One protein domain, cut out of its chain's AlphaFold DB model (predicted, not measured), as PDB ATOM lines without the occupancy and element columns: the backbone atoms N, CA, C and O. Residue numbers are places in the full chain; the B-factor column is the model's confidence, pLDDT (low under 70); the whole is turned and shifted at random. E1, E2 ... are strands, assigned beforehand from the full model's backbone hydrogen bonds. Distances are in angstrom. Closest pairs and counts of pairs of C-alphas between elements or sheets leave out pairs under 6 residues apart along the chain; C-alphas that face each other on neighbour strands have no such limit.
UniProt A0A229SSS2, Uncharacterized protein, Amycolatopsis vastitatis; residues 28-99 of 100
ATOM      1  N   ARG A  28      77.505  31.381  29.883       66.69
ATOM      2  CA  ARG A  28      76.777  30.666  28.833       66.69
ATOM      3  C   ARG A  28      75.589  29.905  29.394       66.69
ATOM      4  O   ARG A  28      74.681  29.565  28.644       66.69
ATOM      5  N   LEU A  29      75.638  29.581  30.682       71.31
ATOM      6  CA  LEU A  29      74.590  28.847  31.359       71.31
ATOM      7  C   LEU A  29      74.507  29.317  32.803       71.31
ATOM      8  O   LEU A  29      75.469  29.136  33.546       71.31
ATOM      9  N   PHE A  30      73.367  29.877  33.186       77.00
ATOM     10  CA  PHE A  30      73.017  30.093  34.579       77.00
ATOM     11  C   PHE A  30      71.636  29.504  34.820       77.00
ATOM     12  O   PHE A  30      70.658  29.913  34.198       77.00
ATOM     13  N   MET A  31      71.571  28.474  35.653       77.38
ATOM     14  CA  MET A  31      70.340  27.738  35.899       77.38
ATOM     15  C   MET A  31      70.262  27.269  37.340       77.38
ATOM     16  O   MET A  31      71.278  27.022  37.988       77.38
ATOM     17  N   ALA A  32      69.031  27.112  37.805       74.69
ATOM     18  CA  ALA A  32      68.718  26.517  39.087       74.69
ATOM     19  C   ALA A  32      67.921  25.235  38.875       74.69
ATOM     20  O   ALA A  32      67.029  25.173  38.027       74.69
ATOM     21  N   THR A  33      68.230  24.229  39.676       75.38
ATOM     22  CA  THR A  33      67.379  23.068  39.922       75.38
ATOM     23  C   THR A  33      66.686  23.234  41.276       75.38
ATOM     24  O   THR A  33      66.851  24.251  41.947       75.38
ATOM     25  N   SER A  34      65.914  22.236  41.708       69.94
ATOM     26  CA  SER A  34      65.270  22.250  43.027       69.94
ATOM     27  C   SER A  34      66.258  22.275  44.198       69.94
ATOM     28  O   SER A  34      65.866  22.629  45.307       69.94
ATOM     29  N   THR A  35      67.519  21.882  43.983       77.38
ATOM     30  CA  THR A  35      68.518  21.749  45.054       77.38
ATOM     31  C   THR A  35      69.882  22.347  44.725       77.38
ATOM     32  O   THR A  35      70.746  22.372  45.599       77.38
ATOM     33  N   GLU A  36      70.122  22.808  43.495       80.88
ATOM     34  CA  GLU A  36      71.441  23.287  43.065       80.88
ATOM     35  C   GLU A  36      71.355  24.454  42.081       80.88
ATOM     36  O   GLU A  36      70.548  24.444  41.154       80.88
ATOM     37  N   LEU A  37      72.253  25.423  42.236       80.69
ATOM     38  CA  LEU A  37      72.558  26.452  41.250       80.69
ATOM     39  C   LEU A  37      73.807  26.072  40.477       80.69
ATOM     40  O   LEU A  37      74.821  25.690  41.061       80.69
ATOM     41  N   PHE A  38      73.749  26.255  39.166       80.56
ATOM     42  CA  PHE A  38      74.847  25.977  38.261       80.56
ATOM     43  C   PHE A  38      75.113  27.185  37.370       80.56
ATOM     44  O   PHE A  38      74.230  27.646  36.644       80.56
ATOM     45  N   ALA A  39      76.353  27.665  37.400       78.25
ATOM     46  CA  ALA A  39      76.857  28.701  36.517       78.25
ATOM     47  C   ALA A  39      78.039  28.162  35.707       78.25
ATOM     48  O   ALA A  39      78.982  27.590  36.258       78.25
ATOM     49  N   ARG A  40      78.024  28.376  34.391       77.62
ATOM     50  CA  ARG A  40      79.118  28.022  33.485       77.62
ATOM     51  C   ARG A  40      79.565  29.241  32.702       77.62
ATOM     52  O   ARG A  40      78.783  29.813  31.943       77.62
ATOM     53  N   SER A  41      80.844  29.572  32.829       76.69
ATOM     54  CA  SER A  41      81.499  30.629  32.063       76.69
ATOM     55  C   SER A  41      82.645  30.053  31.243       76.69
ATOM     56  O   SER A  41      83.432  29.234  31.713       76.69
ATOM     57  N   GLY A  42      82.723  30.429  29.975       67.44
ATOM     58  CA  GLY A  42      83.716  29.869  29.067       67.44
ATOM     59  C   GLY A  42      83.344  30.098  27.619       67.44
ATOM     60  O   GLY A  42      82.164  30.179  27.280       67.44
ATOM     61  N   ILE A  43      84.343  30.143  26.748       65.19
ATOM     62  CA  ILE A  43      84.127  30.207  25.301       65.19
ATOM     63  C   ILE A  43      84.452  28.837  24.714       65.19
ATOM     64  O   ILE A  43      85.519  28.269  24.953       65.19
ATOM     65  N   SER A  44      83.497  28.291  23.962       60.41
ATOM     66  CA  SER A  44      83.662  27.043  23.222       60.41
ATOM     67  C   SER A  44      83.897  27.376  21.756       60.41
ATOM     68  O   SER A  44      82.953  27.738  21.059       60.41
ATOM     69  N   ASN A  45      85.127  27.216  21.278       58.44
ATOM     70  CA  ASN A  45      85.469  27.409  19.868       58.44
ATOM     71  C   ASN A  45      85.182  26.139  19.050       58.44
ATOM     72  O   ASN A  45      86.061  25.622  18.371       58.44
ATOM     73  N   PHE A  46      83.965  25.592  19.133       49.22
ATOM     74  CA  PHE A  46      83.593  24.424  18.327       49.22
ATOM     75  C   PHE A  46      83.372  24.846  16.860       49.22
ATOM     76  O   PHE A  46      82.697  25.854  16.649       49.22
ATOM     77  N   PRO A  47      83.886  24.116  15.846       47.56
ATOM     78  CA  PRO A  47      84.608  22.836  15.910       47.56
ATOM     79  C   PRO A  47      86.151  22.949  15.950       47.56
ATOM     80  O   PRO A  47      86.829  21.933  15.854       47.56
ATOM     81  N   LEU A  48      86.726  24.150  16.057       53.12
ATOM     82  CA  LEU A  48      88.137  24.431  15.742       53.12
ATOM     83  C   LEU A  48      89.090  24.606  16.945       53.12
ATOM     84  O   LEU A  48      90.268  24.880  16.725       53.12
ATOM     85  N   GLY A  49      88.658  24.467  18.201       55.75
ATOM     86  CA  GLY A  49      89.574  24.694  19.323       55.75
ATOM     87  C   GLY A  49      89.103  24.281  20.720       55.75
ATOM     88  O   GLY A  49      87.937  23.928  20.918       55.75
ATOM     89  N   PRO A  50      90.026  24.321  21.703       61.53
ATOM     90  CA  PRO A  50      89.765  23.929  23.084       61.53
ATOM     91  C   PRO A  50      88.770  24.872  23.775       61.53
ATOM     92  O   PRO A  50      88.682  26.063  23.464       61.53
ATOM     93  N   PHE A  51      88.020  24.329  24.736       68.19
ATOM     94  CA  PHE A  51      87.187  25.118  25.642       68.19
ATOM     95  C   PHE A  51      88.097  25.921  26.574       68.19
ATOM     96  O   PHE A  51      88.896  25.332  27.299       68.19
ATOM     97  N   ILE A  52      87.977  27.249  26.552       70.38
ATOM     98  CA  ILE A  52      88.741  28.132  27.439       70.38
ATOM     99  C   ILE A  52      87.840  28.460  28.636       70.38
ATOM    100  O   ILE A  52      86.854  29.187  28.457       70.38
ATOM    101  N   PRO A  53      88.108  27.891  29.828       74.19
ATOM    102  CA  PRO A  53      87.314  28.172  31.013       74.19
ATOM    103  C   PRO A  53      87.656  29.564  31.558       74.19
ATOM    104  O   PRO A  53      88.829  29.915  31.681       74.19
ATOM    105  N   PHE A  54      86.634  30.337  31.924       79.38
ATOM    106  CA  PHE A  54      86.798  31.635  32.585       79.38
ATOM    107  C   PHE A  54      86.395  31.544  34.060       79.38
ATOM    108  O   PHE A  54      85.561  30.701  34.411       79.38
ATOM    109  N   PRO A  55      86.991  32.359  34.946       77.81
ATOM    110  CA  PRO A  55      86.589  32.397  36.346       77.81
ATOM    111  C   PRO A  55      85.123  32.820  36.456       77.81
ATOM    112  O   PRO A  55      84.704  33.763  35.794       77.81
ATOM    113  N   VAL A  56      84.350  32.123  37.287       81.00
ATOM    114  CA  VAL A  56      82.933  32.395  37.547       81.00
ATOM    115  C   VAL A  56      82.641  32.288  39.035       81.00
ATOM    116  O   VAL A  56      83.139  31.399  39.725       81.00
ATOM    117  N   SER A  57      81.810  33.196  39.529       80.88
ATOM    118  CA  SER A  57      81.335  33.210  40.908       80.88
ATOM    119  C   SER A  57      79.829  33.402  40.939       80.88
ATOM    120  O   SER A  57      79.303  34.229  40.201       80.88
ATOM    121  N   ILE A  58      79.161  32.667  41.819       81.94
ATOM    122  CA  ILE A  58      77.757  32.859  42.164       81.94
ATOM    123  C   ILE A  58      77.733  33.644  43.467       81.94
ATOM    124  O   ILE A  58      78.300  33.220  44.479       81.94
ATOM    125  N   SER A  59      77.068  34.785  43.439       81.88
ATOM    126  CA  SER A  59      76.802  35.613  44.609       81.88
ATOM    127  C   SER A  59      75.310  35.637  44.902       81.88
ATOM    128  O   SER A  59      74.505  35.424  44.002       81.88
ATOM    129  N   ARG A  60      74.942  35.854  46.160       79.62
ATOM    130  CA  ARG A  60      73.568  36.124  46.589       79.62
ATOM    131  C   ARG A  60      73.547  37.404  47.405       79.62
ATOM    132  O   ARG A  60      74.531  37.704  48.082       79.62
ATOM    133  N   VAL A  61      72.439  38.127  47.389       76.00
ATOM    134  CA  VAL A  61      72.267  39.295  48.261       76.00
ATOM    135  C   VAL A  61      71.666  38.836  49.587       76.00
ATOM    136  O   VAL A  61      70.552  38.324  49.613       76.00
ATOM    137  N   VAL A  62      72.403  39.008  50.686       71.00
ATOM    138  CA  VAL A  62      71.912  38.788  52.058       71.00
ATOM    139  C   VAL A  62      72.044  40.105  52.805       71.00
ATOM    140  O   VAL A  62      73.123  40.696  52.805       71.00
ATOM    141  N   ASP A  63      70.952  40.594  53.390       71.56
ATOM    142  CA  ASP A  63      70.935  41.846  54.161       71.56
ATOM    143  C   ASP A  63      71.529  43.050  53.395       71.56
ATOM    144  O   ASP A  63      72.243  43.889  53.942       71.56
ATOM    145  N   GLY A  64      71.272  43.114  52.082       72.50
ATOM    146  CA  GLY A  64      71.768  44.177  51.198       72.50
ATOM    147  C   GLY A  64      73.246  44.066  50.804       72.50
ATOM    148  O   GLY A  64      73.734  44.913  50.060       72.50
ATOM    149  N   SER A  65      73.956  43.026  51.249       71.50
ATOM    150  CA  SER A  65      75.357  42.769  50.899       71.50
ATOM    151  C   SER A  65      75.491  41.570  49.962       71.50
ATOM    152  O   SER A  65      74.890  40.518  50.183       71.50
ATOM    153  N   ALA A  66      76.307  41.709  48.915       75.31
ATOM    154  CA  ALA A  66      76.617  40.605  48.012       75.31
ATOM    155  C   ALA A  66      77.575  39.613  48.694       75.31
ATOM    156  O   ALA A  66      78.724  39.938  48.993       75.31
ATOM    157  N   GLN A  67      77.106  38.390  48.926       79.00
ATOM    158  CA  GLN A  67      77.882  37.292  49.488       79.00
ATOM    159  C   GLN A  67      78.179  36.260  48.399       79.00
ATOM    160  O   GLN A  67      77.262  35.698  47.802       79.00
ATOM    161  N   VAL A  68      79.460  35.980  48.148       82.06
ATOM    162  CA  VAL A  68      79.870  34.908  47.229       82.06
ATOM    163  C   VAL A  68      79.615  33.559  47.895       82.06
ATOM    164  O   VAL A  68      80.142  33.287  48.971       82.06
ATOM    165  N   VAL A  69      78.801  32.719  47.258       81.56
ATOM    166  CA  VAL A  69      78.394  31.405  47.784       81.56
ATOM    167  C   VAL A  69      79.049  30.234  47.059       81.56
ATOM    168  O   VAL A  69      79.165  29.151  47.624       81.56
ATOM    169  N   ALA A  70      79.497  30.446  45.824       81.38
ATOM    170  CA  ALA A  70      80.295  29.485  45.077       81.38
ATOM    171  C   ALA A  70      81.205  30.202  44.082       81.38
ATOM    172  O   ALA A  70      80.854  31.248  43.537       81.38
ATOM    173  N   SER A  71      82.364  29.616  43.809       83.00
ATOM    174  CA  SER A  71      83.316  30.117  42.819       83.00
ATOM    175  C   SER A  71      84.065  28.965  42.172       83.00
ATOM    176  O   SER A  71      84.353  27.967  42.832       83.00
ATOM    177  N   GLY A  72      84.428  29.118  40.907       80.06
ATOM    178  CA  GLY A  72      85.229  28.142  40.186       80.06
ATOM    179  C   GLY A  72      85.770  28.692  38.872       80.06
ATOM    180  O   GLY A  72      85.538  29.845  38.513       80.06
ATOM    181  N   VAL A  73      86.515  27.857  38.154       80.00
ATOM    182  CA  VAL A  73      87.054  28.172  36.827       80.00
ATOM    183  C   VAL A  73      86.321  27.303  35.814       80.00
ATOM    184  O   VAL A  73      86.328  26.080  35.915       80.00
ATOM    185  N   GLY A  74      85.625  27.924  34.866       78.50
ATOM    186  CA  GLY A  74      84.761  27.240  33.907       78.50
ATOM    187  C   GLY A  74      83.350  26.995  34.440       78.50
ATOM    188  O   GLY A  74      82.366  27.279  33.757       78.50
ATOM    189  N   THR A  75      83.240  26.486  35.667       82.25
ATOM    190  CA  THR A  75      81.967  26.134  36.313       82.25
ATOM    191  C   THR A  75      81.971  26.486  37.794       82.25
ATOM    192  O   THR A  75      82.968  26.249  38.475       82.25
ATOM    193  N   ALA A  76      80.843  26.972  38.302       80.75
ATOM    194  CA  ALA A  76      80.553  27.109  39.723       80.75
ATOM    195  C   ALA A  76      79.215  26.431  40.030       80.75
ATOM    196  O   ALA A  76      78.225  26.654  39.330       80.75
ATOM    197  N   THR A  77      79.194  25.628  41.091       84.06
ATOM    198  CA  THR A  77      77.990  24.948  41.574       84.06
ATOM    199  C   THR A  77      77.764  25.326  43.028       84.06
ATOM    200  O   THR A  77      78.700  25.297  43.827       84.06
ATOM    201  N   TYR A  78      76.531  25.668  43.376       81.75
ATOM    202  CA  TYR A  78      76.118  25.938  44.747       81.75
ATOM    203  C   TYR A  78      74.951  25.030  45.117       81.75
ATOM    204  O   TYR A  78      73.952  24.984  44.406       81.75
ATOM    205  N   ARG A  79      75.064  24.320  46.240       82.12
ATOM    206  CA  ARG A  79      73.969  23.504  46.767       82.12
ATOM    207  C   ARG A  79      73.038  24.385  47.594       82.12
ATOM    208  O   ARG A  79      73.463  24.967  48.588       82.12
ATOM    209  N   CYS A  80      71.782  24.463  47.178       79.88
ATOM    210  CA  CYS A  80      70.728  25.194  47.871       79.88
ATOM    211  C   CYS A  80      70.438  24.541  49.224       79.88
ATOM    212  O   CYS A  80      70.345  23.313  49.298       79.88
ATOM    213  N   ASN A  81      70.263  25.339  50.281       71.25
ATOM    214  CA  ASN A  81      69.952  24.819  51.612       71.25
ATOM    215  C   ASN A  81      68.696  25.446  52.226       71.25
ATOM    216  O   ASN A  81      68.729  25.977  53.330       71.25
ATOM    217  N   GLY A  82      67.584  25.297  51.506       68.44
ATOM    218  CA  GLY A  82      66.256  25.711  51.946       68.44
ATOM    219  C   GLY A  82      65.438  26.304  50.802       68.44
ATOM    220  O   GLY A  82      65.801  26.192  49.628       68.44
ATOM    221  N   THR A  83      64.266  26.839  51.144       70.75
ATOM    222  CA  THR A  83      63.190  27.185  50.198       70.75
ATOM    223  C   THR A  83      62.984  28.687  50.027       70.75
ATOM    224  O   THR A  83      62.052  29.107  49.338       70.75
ATOM    225  N   ALA A  84      63.836  29.508  50.646       71.69
ATOM    226  CA  ALA A  84      63.752  30.956  50.531       71.69
ATOM    227  C   ALA A  84      64.077  31.399  49.097       71.69
ATOM    228  O   ALA A  84      65.034  30.923  48.486       71.69
ATOM    229  N   ILE A  85      63.265  32.309  48.554       75.12
ATOM    230  CA  ILE A  85      63.529  32.918  47.249       75.12
ATOM    231  C   ILE A  85      64.630  33.956  47.436       75.12
ATOM    232  O   ILE A  85      64.424  34.952  48.125       75.12
ATOM    233  N   ASN A  86      65.775  33.722  46.800       77.50
ATOM    234  CA  ASN A  86      66.901  34.646  46.790       77.50
ATOM    235  C   ASN A  86      67.246  35.034  45.352       77.50
ATOM    236  O   ASN A  86      67.050  34.260  44.411       77.50
ATOM    237  N   THR A  87      67.789  36.239  45.194       80.56
ATOM    238  CA  THR A  87      68.381  36.684  43.933       80.56
ATOM    239  C   THR A  87      69.860  36.338  43.934       80.56
ATOM    240  O   THR A  87      70.610  36.732  44.834       80.56
ATOM    241  N   TYR A  88      70.258  35.575  42.923       80.75
ATOM    242  CA  TYR A  88      71.628  35.158  42.693       80.75
ATOM    243  C   TYR A  88      72.196  35.849  41.467       80.75
ATOM    244  O   TYR A  88      71.504  35.972  40.462       80.75
ATOM    245  N   THR A  89      73.469  36.221  41.522       79.00
ATOM    246  CA  THR A  89      74.150  36.930  40.440       79.00
ATOM    247  C   THR A  89      75.455  36.226  40.089       79.00
ATOM    248  O   THR A  89      76.277  35.950  40.972       79.00
ATOM    249  N   ALA A  90      75.665  35.953  38.803       78.38
ATOM    250  CA  ALA A  90      76.901  35.410  38.254       78.38
ATOM    251  C   ALA A  90      77.344  36.235  37.040       78.38
ATOM    252  O   ALA A  90      76.658  36.195  36.024       78.38
ATOM    253  N   LEU A  91      78.480  36.951  37.146       72.56
ATOM    254  CA  LEU A  91      79.115  37.722  36.051       72.56
ATOM    255  C   LEU A  91      78.078  38.406  35.123       72.56
ATOM    256  O   LEU A  91      78.006  38.085  33.938       72.56
ATOM    257  N   ASP A  92      77.221  39.264  35.685       70.19
ATOM    258  CA  ASP A  92      76.165  40.031  34.988       70.19
ATOM    259  C   ASP A  92      74.844  39.304  34.650       70.19
ATOM    260  O   ASP A  92      73.929  39.927  34.113       70.19
ATOM    261  N   GLN A  93      74.682  38.020  34.991       71.94
ATOM    262  CA  GLN A  93      73.372  37.353  34.959       71.94
ATOM    263  C   GLN A  93      72.759  37.252  36.349       71.94
ATOM    264  O   GLN A  93      73.410  36.786  37.282       71.94
ATOM    265  N   GLU A  94      71.487  37.623  36.460       78.81
ATOM    266  CA  GLU A  94      70.691  37.477  37.676       78.81
ATOM    267  C   GLU A  94      69.654  36.365  37.521       78.81
ATOM    268  O   GLU A  94      69.028  36.208  36.471       78.81
ATOM    269  N   LEU A  95      69.464  35.590  38.583       75.25
ATOM    270  CA  LEU A  95      68.490  34.514  38.651       75.25
ATOM    271  C   LEU A  95      67.829  34.517  40.027       75.25
ATOM    272  O   LEU A  95      68.485  34.323  41.050       75.25
ATOM    273  N   THR A  96      66.514  34.721  40.041       80.00
ATOM    274  CA  THR A  96      65.705  34.728  41.265       80.00
ATOM    275  C   THR A  96      64.964  33.406  41.385       80.00
ATOM    276  O   THR A  96      64.058  33.128  40.599       80.00
ATOM    277  N   VAL A  97      65.361  32.577  42.348       75.62
ATOM    278  CA  VAL A  97      64.852  31.207  42.519       75.62
ATOM    279  C   VAL A  97      64.759  30.821  43.998       75.62
ATOM    280  O   VAL A  97      65.496  31.378  44.816       75.62
ATOM    281  N   PRO A  98      63.878  29.868  44.365       70.19
ATOM    282  CA  PRO A  98      63.849  29.280  45.701       70.19
ATOM    283  C   PRO A  98      65.095  28.413  45.898       70.19
ATOM    284  O   PRO A  98      65.163  27.264  45.473       70.19
ATOM    285  N   CYS A  99      66.115  29.014  46.488       64.19
ATOM    286  CA  CYS A  99      67.390  28.403  46.798       64.19
ATOM    287  C   CYS A  99      67.945  29.238  47.950       64.19
ATOM    288  O   CYS A  99      68.094  30.451  47.806       64.19
TER     289      CYS A  99
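Overview. This is residues 28 to 99 of the 100 residues of an uncharacterized protein of Amycolatopsis vastitatis (UniProt A0A229SSS2). This is a small, elongated sandwich: two sheets of strands face to face, E1, E2, E3 and E6 in one and E5, E4, E7 and E8 in the other, with the tip of the E2 and E3 hairpin, residues 45 to 50, sticking out at one end. The chain passes from sheet to sheet at the links E3 to E4, E5 to E6 and E6 to E7. The printed part has 72 residues with eight named strands, E1 to E8 in order, and no named helix, an all-strand class; the first sheet is branched and the second runs E5, E4, E7, E8, both with antiparallel neighbours. It is only just compact, close to loose, with a radius of gyration of the C-alphas of 13.1 A and spans of 44 by 24 by 15 A.

Along the chain. Find C-alpha 28 at (76.777, 30.666, 28.833); there E1 begins, residues 28 to 32. E2, residues 36 to 44, runs 23.6 A to C-alpha 44 at (83.662, 27.043, 23.222). E3, residues 51 to 53, runs on into E4, residues 55 to 62 and 22.4 A long, at 43 degrees. E5, residues 65 to 73, covers 23.4 A and bends by 55 degrees at residue 69. Next come E6, residues 75 to 79, 13.4 A, and E7, residues 85 to 90, 16.3 A. E8, residues 93 to 98, covers 16.5 A and ends at C-alpha 98 at (63.849, 29.280, 45.701).

Arrangement. Start with E1, E2 and E3, a meander, each strand the antiparallel neighbour of the one before. Look for N 38 and O 31 at 2.8 A between E1 and E2, and N 52 and O 43 at 3.1 A between E2 and E3. E6 lies on the other side of E2 from E1, with N 37 and O 78 at 2.8 A. In the second sheet, strongly twisted, N 58 and O 70 are 2.8 A apart in the hairpin E4 and E5, N 59 and O 89 2.8 A between E4 and E7, and N 88 and O 95 2.9 A in the hairpin E7 and E8. Across the sandwich, the closest C-alphas of E4 and E6 are those of Val 56 and Ala 76, 6.2 A apart. E1 and E5 are apart.

Size, cuts and confidence. The C-alphas farthest apart are those of Leu 48 and Asp 63, at 45.6 A. The printed part has no cut and no long link. The mean pLDDT of the printed part is 74.2; residues 28, 34, 42 to 51, 82 and 99 are under 70.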